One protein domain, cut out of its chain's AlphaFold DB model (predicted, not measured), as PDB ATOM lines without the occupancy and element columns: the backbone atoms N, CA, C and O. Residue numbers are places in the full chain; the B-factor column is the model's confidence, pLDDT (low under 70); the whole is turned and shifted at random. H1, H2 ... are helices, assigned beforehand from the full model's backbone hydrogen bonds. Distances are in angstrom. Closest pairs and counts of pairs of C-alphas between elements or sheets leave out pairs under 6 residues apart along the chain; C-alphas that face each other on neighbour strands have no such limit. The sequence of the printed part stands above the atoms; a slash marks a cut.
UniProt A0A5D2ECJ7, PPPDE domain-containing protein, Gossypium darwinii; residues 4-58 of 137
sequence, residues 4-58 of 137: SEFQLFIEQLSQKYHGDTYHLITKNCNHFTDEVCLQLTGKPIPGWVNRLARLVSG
ATOM      1  N   SER A   4     -16.754  24.891  10.982       97.62
ATOM      2  CA  SER A   4     -16.197  23.624  11.463       97.62
ATOM      3  C   SER A   4     -15.112  23.095  10.527       97.62
ATOM      4  O   SER A   4     -14.056  22.682  10.988       97.62
ATOM      5  N   GLU A   5     -15.330  23.188   9.210       96.56
ATOM      6  CA  GLU A   5     -14.310  22.842   8.207       96.56
ATOM      7  C   GLU A   5     -13.063  23.718   8.346       96.56
ATOM      8  O   GLU A   5     -11.947  23.212   8.292       96.56
ATOM      9  N   PHE A   6     -13.236  25.027   8.559       96.31
ATOM     10  CA  PHE A   6     -12.111  25.936   8.769       96.31
ATOM     11  C   PHE A   6     -11.334  25.610  10.050       96.31
ATOM     12  O   PHE A   6     -10.110  25.685  10.064       96.31
ATOM     13  N   GLN A   7     -12.029  25.231  11.120       97.12
ATOM     14  CA  GLN A   7     -11.403  24.903  12.395       97.12
ATOM     15  C   GLN A   7     -10.563  23.623  12.298       97.12
ATOM     16  O   GLN A   7      -9.404  23.643  12.701       97.12
ATOM     17  N   LEU A   8     -11.099  22.576  11.662       96.81
ATOM     18  CA  LEU A   8     -10.352  21.351  11.350       96.81
ATOM     19  C   LEU A   8      -9.151  21.635  10.445       96.81
ATOM     20  O   LEU A   8      -8.059  21.128  10.681       96.81
ATOM     21  N   PHE A   9      -9.328  22.489   9.436       96.12
ATOM     22  CA  PHE A   9      -8.241  22.906   8.555       96.12
ATOM     23  C   PHE A   9      -7.104  23.593   9.324       96.12
ATOM     24  O   PHE A   9      -5.937  23.250   9.137       96.12
ATOM     25  N   ILE A  10      -7.422  24.546  10.203       96.38
ATOM     26  CA  ILE A  10      -6.410  25.232  11.017       96.38
ATOM     27  C   ILE A  10      -5.748  24.270  12.003       96.38
ATOM     28  O   ILE A  10      -4.540  24.357  12.200       96.38
ATOM     29  N   GLU A  11      -6.497  23.338  12.586       95.81
ATOM     30  CA  GLU A  11      -5.958  22.314  13.480       95.81
ATOM     31  C   GLU A  11      -4.951  21.408  12.754       95.81
ATOM     32  O   GLU A  11      -3.821  21.252  13.215       95.81
ATOM     33  N   GLN A  12      -5.287  20.925  11.558       95.38
ATOM     34  CA  GLN A  12      -4.363  20.171  10.706       95.38
ATOM     35  C   GLN A  12      -3.123  20.992  10.333       95.38
ATOM     36  O   GLN A  12      -1.995  20.501  10.387       95.38
ATOM     37  N   LEU A  13      -3.305  22.267   9.982       94.56
ATOM     38  CA  LEU A  13      -2.192  23.135   9.605       94.56
ATOM     39  C   LEU A  13      -1.301  23.474  10.810       94.56
ATOM     40  O   LEU A  13      -0.089  23.638  10.656       94.56
ATOM     41  N   SER A  14      -1.869  23.506  12.017       92.75
ATOM     42  CA  SER A  14      -1.120  23.706  13.257       92.75
ATOM     43  C   SER A  14      -0.138  22.567  13.526       92.75
ATOM     44  O   SER A  14       0.989  22.857  13.915       92.75
ATOM     45  N   GLN A  15      -0.483  21.315  13.191       92.81
ATOM     46  CA  GLN A  15       0.422  20.161  13.320       92.81
ATOM     47  C   GLN A  15       1.691  20.319  12.469       92.81
ATOM     48  O   GLN A  15       2.781  19.890  12.841       92.81
ATOM     49  N   LYS A  16       1.576  20.991  11.318       91.56
ATOM     50  CA  LYS A  16       2.721  21.317  10.458       91.56
ATOM     51  C   LYS A  16       3.536  22.495  10.996       91.56
ATOM     52  O   LYS A  16       4.745  22.549  10.763       91.56
ATOM     53  N   TYR A  17       2.910  23.438  11.693       93.06
ATOM     54  CA  TYR A  17       3.519  24.671  12.199       93.06
ATOM     55  C   TYR A  17       3.595  24.684  13.730       93.06
ATOM     56  O   TYR A  17       3.075  25.584  14.388       93.06
ATOM     57  N   HIS A  18       4.298  23.706  14.301       92.06
ATOM     58  CA  HIS A  18       4.605  23.730  15.727       92.06
ATOM     59  C   HIS A  18       5.600  24.845  16.078       92.06
ATOM     60  O   HIS A  18       6.514  25.157  15.305       92.06
ATOM     61  N   GLY A  19       5.431  25.434  17.265       87.12
ATOM     62  CA  GLY A  19       6.244  26.558  17.738       87.12
ATOM     63  C   GLY A  19       7.719  26.219  17.974       87.12
ATOM     64  O   GLY A  19       8.574  27.079  17.790       87.12
ATOM     65  N   ASP A  20       8.031  24.968  18.312       89.88
ATOM     66  CA  ASP A  20       9.399  24.440  18.434       89.88
ATOM     67  C   ASP A  20      10.138  24.367  17.085       89.88
ATOM     68  O   ASP A  20      11.361  24.469  17.038       89.88
ATOM     69  N   THR A  21       9.402  24.268  15.974       88.75
ATOM     70  CA  THR A  21       9.951  24.278  14.608       88.75
ATOM     71  C   THR A  21       9.976  25.667  13.963       88.75
ATOM     72  O   THR A  21      10.260  25.785  12.768       88.75
ATOM     73  N   TYR A  22       9.657  26.727  14.714       89.12
ATOM     74  CA  TYR A  22       9.605  28.080  14.170       89.12
ATOM     75  C   TYR A  22      10.996  28.543  13.723       89.12
ATOM     76  O   TYR A  22      11.930  28.639  14.519       89.12
ATOM     77  N   HIS A  23      11.124  28.897  12.446       85.69
ATOM     78  CA  HIS A  23      12.360  29.429  11.886       85.69
ATOM     79  C   HIS A  23      12.121  30.831  11.333       85.69
ATOM     80  O   HIS A  23      11.332  31.016  10.405       85.69
ATOM     81  N   LEU A  24      12.845  31.821  11.868       85.62
ATOM     82  CA  LEU A  24      12.661  33.246  11.557       85.62
ATOM     83  C   LEU A  24      12.686  33.551  10.053       85.62
ATOM     84  O   LEU A  24      11.981  34.453   9.602       85.62
ATOM     85  N   ILE A  25      13.467  32.793   9.281       78.56
ATOM     86  CA  ILE A  25      13.652  33.035   7.847       78.56
ATOM     87  C   ILE A  25      12.775  32.133   6.974       78.56
ATOM     88  O   ILE A  25      12.220  32.618   5.995       78.56
ATOM     89  N   THR A  26      12.648  30.845   7.301       80.62
ATOM     90  CA  THR A  26      12.127  29.818   6.369       80.62
ATOM     91  C   THR A  26      10.825  29.164   6.824       80.62
ATOM     92  O   THR A  26      10.214  28.429   6.056       80.62
ATOM     93  N   LYS A  27      10.402  29.397   8.071       87.94
ATOM     94  CA  LYS A  27       9.187  28.811   8.644       87.94
ATOM     95  C   LYS A  27       8.628  29.731   9.724       87.94
ATOM     96  O   LYS A  27       8.662  29.431  10.914       87.94
ATOM     97  N   ASN A  28       8.181  30.899   9.274       89.38
ATOM     98  CA  ASN A  28       7.653  31.962  10.125       89.38
ATOM     99  C   ASN A  28       6.157  32.208   9.865       89.38
ATOM    100  O   ASN A  28       5.536  31.550   9.026       89.38
ATOM    101  N   CYS A  29       5.590  33.199  10.551       92.12
ATOM    102  CA  CYS A  29       4.188  33.594  10.398       92.12
ATOM    103  C   CYS A  29       3.771  33.900   8.948       92.12
ATOM    104  O   CYS A  29       2.637  33.613   8.568       92.12
ATOM    105  N   ASN A  30       4.669  34.430   8.114       91.81
ATOM    106  CA  ASN A  30       4.359  34.719   6.716       91.81
ATOM    107  C   ASN A  30       4.192  33.436   5.898       91.81
ATOM    108  O   ASN A  30       3.324  33.388   5.038       91.81
ATOM    109  N   HIS A  31       4.976  32.391   6.182       92.00
ATOM    110  CA  HIS A  31       4.876  31.100   5.491       92.00
ATOM    111  C   HIS A  31       3.568  30.392   5.854       92.00
ATOM    112  O   HIS A  31       2.844  29.933   4.975       92.00
ATOM    113  N   PHE A  32       3.218  30.412   7.144       94.75
ATOM    114  CA  PHE A  32       1.915  29.948   7.621       94.75
ATOM    115  C   PHE A  32       0.772  30.682   6.909       94.75
ATOM    116  O   PHE A  32      -0.147  30.062   6.381       94.75
ATOM    117  N   THR A  33       0.848  32.015   6.856       94.62
ATOM    118  CA  THR A  33      -0.201  32.841   6.244       94.62
ATOM    119  C   THR A  33      -0.290  32.615   4.736       94.62
ATOM    120  O   THR A  33      -1.392  32.604   4.200       94.62
ATOM    121  N   ASP A  34       0.835  32.397   4.051       94.19
ATOM    122  CA  ASP A  34       0.859  32.076   2.621       94.19
ATOM    123  C   ASP A  34       0.136  30.763   2.319       94.19
ATOM    124  O   ASP A  34      -0.734  30.733   1.450       94.19
ATOM    125  N   GLU A  35       0.405  29.704   3.088       94.81
ATOM    126  CA  GLU A  35      -0.302  28.428   2.937       94.81
ATOM    127  C   GLU A  35      -1.797  28.558   3.228       94.81
ATOM    128  O   GLU A  35      -2.621  28.039   2.473       94.81
ATOM    129  N   VAL A  36      -2.168  29.295   4.279       95.38
ATOM    130  CA  VAL A  36      -3.574  29.571   4.589       95.38
ATOM    131  C   VAL A  36      -4.239  30.340   3.446       95.38
ATOM    132  O   VAL A  36      -5.289  29.930   2.960       95.38
ATOM    133  N   CYS A  37      -3.633  31.421   2.955       94.81
ATOM    134  CA  CYS A  37      -4.176  32.190   1.836       94.81
ATOM    135  C   CYS A  37      -4.318  31.341   0.569       94.81
ATOM    136  O   CYS A  37      -5.359  31.412  -0.091       94.81
ATOM    137  N   LEU A  38      -3.324  30.508   0.261       94.81
ATOM    138  CA  LEU A  38      -3.350  29.631  -0.901       94.81
ATOM    139  C   LEU A  38      -4.501  28.623  -0.813       94.81
ATOM    140  O   LEU A  38      -5.244  28.468  -1.778       94.81
ATOM    141  N   GLN A  39      -4.703  27.999   0.347       94.06
ATOM    142  CA  GLN A  39      -5.767  27.012   0.555       94.06
ATOM    143  C   GLN A  39      -7.167  27.643   0.571       94.06
ATOM    144  O   GLN A  39      -8.105  27.098  -0.005       94.06
ATOM    145  N   LEU A  40      -7.326  28.809   1.209       94.38
ATOM    146  CA  LEU A  40      -8.634  29.462   1.332       94.38
ATOM    147  C   LEU A  40      -9.055  30.204   0.057       94.38
ATOM    148  O   LEU A  40     -10.245  30.302  -0.240       94.38
ATOM    149  N   THR A  41      -8.097  30.793  -0.663       94.69
ATOM    150  CA  THR A  41      -8.384  31.749  -1.748       94.69
ATOM    151  C   THR A  41      -7.801  31.353  -3.100       94.69
ATOM    152  O   THR A  41      -8.108  32.000  -4.102       94.69
ATOM    153  N   GLY A  42      -6.941  30.331  -3.152       95.56
ATOM    154  CA  GLY A  42      -6.178  29.968  -4.348       95.56
ATOM    155  C   GLY A  42      -5.106  30.994  -4.730       95.56
ATOM    156  O   GLY A  42      -4.539  30.907  -5.818       95.56
ATOM    157  N   LYS A  43      -4.846  31.997  -3.881       93.56
ATOM    158  CA  LYS A  43      -3.898  33.085  -4.143       93.56
ATOM    159  C   LYS A  43      -2.873  33.181  -3.010       93.56
ATOM    160  O   LYS A  43      -3.269  33.110  -1.848       93.56
ATOM    161  N   PRO A  44      -1.584  33.384  -3.331       92.06
ATOM    162  CA  PRO A  44      -0.551  33.576  -2.321       92.06
ATOM    163  C   PRO A  44      -0.671  34.953  -1.657       92.06
ATOM    164  O   PRO A  44      -1.352  35.856  -2.164       92.06
ATOM    165  N   ILE A  45       0.047  35.147  -0.549       90.94
ATOM    166  CA  ILE A  45       0.174  36.470   0.063       90.94
ATOM    167  C   ILE A  45       0.892  37.444  -0.883       90.94
ATOM    168  O   ILE A  45       1.760  37.053  -1.672       90.94
ATOM    169  N   PRO A  46       0.581  38.749  -0.807       87.69
ATOM    170  CA  PRO A  46       1.267  39.745  -1.611       87.69
ATOM    171  C   PRO A  46       2.790  39.700  -1.419       87.69
ATOM    172  O   PRO A  46       3.297  39.722  -0.298       87.69
ATOM    173  N   GLY A  47       3.540  39.726  -2.523       79.94
ATOM    174  CA  GLY A  47       5.000  39.559  -2.503       79.94
ATOM    175  C   GLY A  47       5.781  40.618  -1.706       79.94
ATOM    176  O   GLY A  47       6.951  40.400  -1.390       79.94
ATOM    177  N   TRP A  48       5.162  41.749  -1.345       79.44
ATOM    178  CA  TRP A  48       5.769  42.735  -0.447       79.44
ATOM    179  C   TRP A  48       5.896  42.224   0.997       79.44
ATOM    180  O   TRP A  48       6.852  42.598   1.673       79.44
ATOM    181  N   VAL A  49       5.014  41.322   1.443       78.75
ATOM    182  CA  VAL A  49       5.050  40.722   2.789       78.75
ATOM    183  C   VAL A  49       6.310  39.859   2.952       78.75
ATOM    184  O   VAL A  49       7.044  39.983   3.930       78.75
ATOM    185  N   ASN A  50       6.635  39.058   1.932       69.81
ATOM    186  CA  ASN A  50       7.820  38.190   1.916       69.81
ATOM    187  C   ASN A  50       9.112  38.883   1.451       69.81
ATOM    188  O   ASN A  50      10.188  38.284   1.500       69.81
ATOM    189  N   ARG A  51       9.059  40.151   1.024       66.12
ATOM    190  CA  ARG A  51      10.252  40.897   0.590       66.12
ATOM    191  C   ARG A  51      11.242  41.114   1.732       66.12
ATOM    192  O   ARG A  51      12.437  41.002   1.494       66.12
ATOM    193  N   LEU A  52      10.767  41.372   2.952       66.19
ATOM    194  CA  LEU A  52      11.643  41.544   4.117       66.19
ATOM    195  C   LEU A  52      12.376  40.247   4.466       66.19
ATOM    196  O   LEU A  52      13.590  40.272   4.624       66.19
ATOM    197  N   ALA A  53      11.675  39.110   4.481       63.66
ATOM    198  CA  ALA A  53      12.298  37.806   4.710       63.66
ATOM    199  C   ALA A  53      13.376  37.496   3.654       63.66
ATOM    200  O   ALA A  53      14.477  37.090   4.009       63.66
ATOM    201  N   ARG A  54      13.098  37.782   2.372       62.97
ATOM    202  CA  ARG A  54      14.038  37.581   1.253       62.97
ATOM    203  C   ARG A  54      15.232  38.537   1.249       62.97
ATOM    204  O   ARG A  54      16.296  38.180   0.755       62.97
ATOM    205  N   LEU A  55      15.043  39.766   1.725       63.50
ATOM    206  CA  LEU A  55      16.122  40.746   1.861       63.50
ATOM    207  C   LEU A  55      17.022  40.408   3.047       63.50
ATOM    208  O   LEU A  55      18.234  40.526   2.929       63.50
ATOM    209  N   VAL A  56      16.434  39.944   4.152       61.06
ATOM    210  CA  VAL A  56      17.158  39.495   5.345       61.06
ATOM    211  C   VAL A  56      17.912  38.193   5.059       61.06
ATOM    212  O   VAL A  56      19.070  38.087   5.429       61.06
ATOM    213  N   SER A  57      17.335  37.256   4.299       61.03
ATOM    214  CA  SER A  57      18.045  36.068   3.796       61.03
ATOM    215  C   SER A  57      19.008  36.359   2.634       61.03
ATOM    216  O   SER A  57      19.689  35.458   2.152       61.03
ATOM    217  N   GLY A  58      18.992  37.583   2.104       61.69
ATOM    218  CA  GLY A  58      19.828  38.032   0.999       61.69
ATOM    219  C   GLY A  58      21.087  38.733   1.502       61.69
ATOM    220  O   GLY A  58      21.110  39.317   2.580       61.69
TER     221      GLY A  58
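This is residues 4 to 58 of the 137 residues of the protein "PPPDE domain-containing protein" of Gossypium darwinii (UniProt A0A5D2ECJ7). Three helices are strung out in a flat, open zigzag: H1 begins at one end of the longest axis and runs slantwise to it, a wide loop of residues 17 to 28 turns the backbone, H2 runs back through the middle, and the short H3 lies toward the other end. No helix touches another, though H1 and H2 are near each other. The printed part has 55 residues with three named helices in the order H1, H2, H3 and no named strand; the class is all helix. It is only just loose, close to compact, with a radius of gyration of the C-alphas of 12.2 A, and spans 39 by 27 by 9 A.

H1 holds residues 4 to 16, 19.1 A from first to last C-alpha, and begins at C-alpha 4 (-16.197, 23.624, 11.463). After the loop, in which residues 19 to 21 are a short unnamed helical run, H2 holds residues 29 to 41, 17.6 A long, from C-alpha 29 at (4.188, 33.594, 10.398). H3 holds residues 51 to 56 and ends at C-alpha 56 (17.158, 39.495, 5.345).

H1 and H2 are near each other, with their closest C-alphas 8.2 A apart and 10 pairs within 10 A. H1 and H3 are apart, and so are H2 and H3. Every O i to N i+4 pair is within hydrogen-bond range in H2 and H3; in H1 it is 8 of 9.

The C-alphas farthest apart, those of Ser 4 and Gly 58, are 40.2 A apart. The printed part has no cut. The link from H1 to H2 is long, with 12 residues; that from H2 to H3 is short, with 9. The mean pLDDT of the printed part is 87.0, and residues 50 to 58 are under 70.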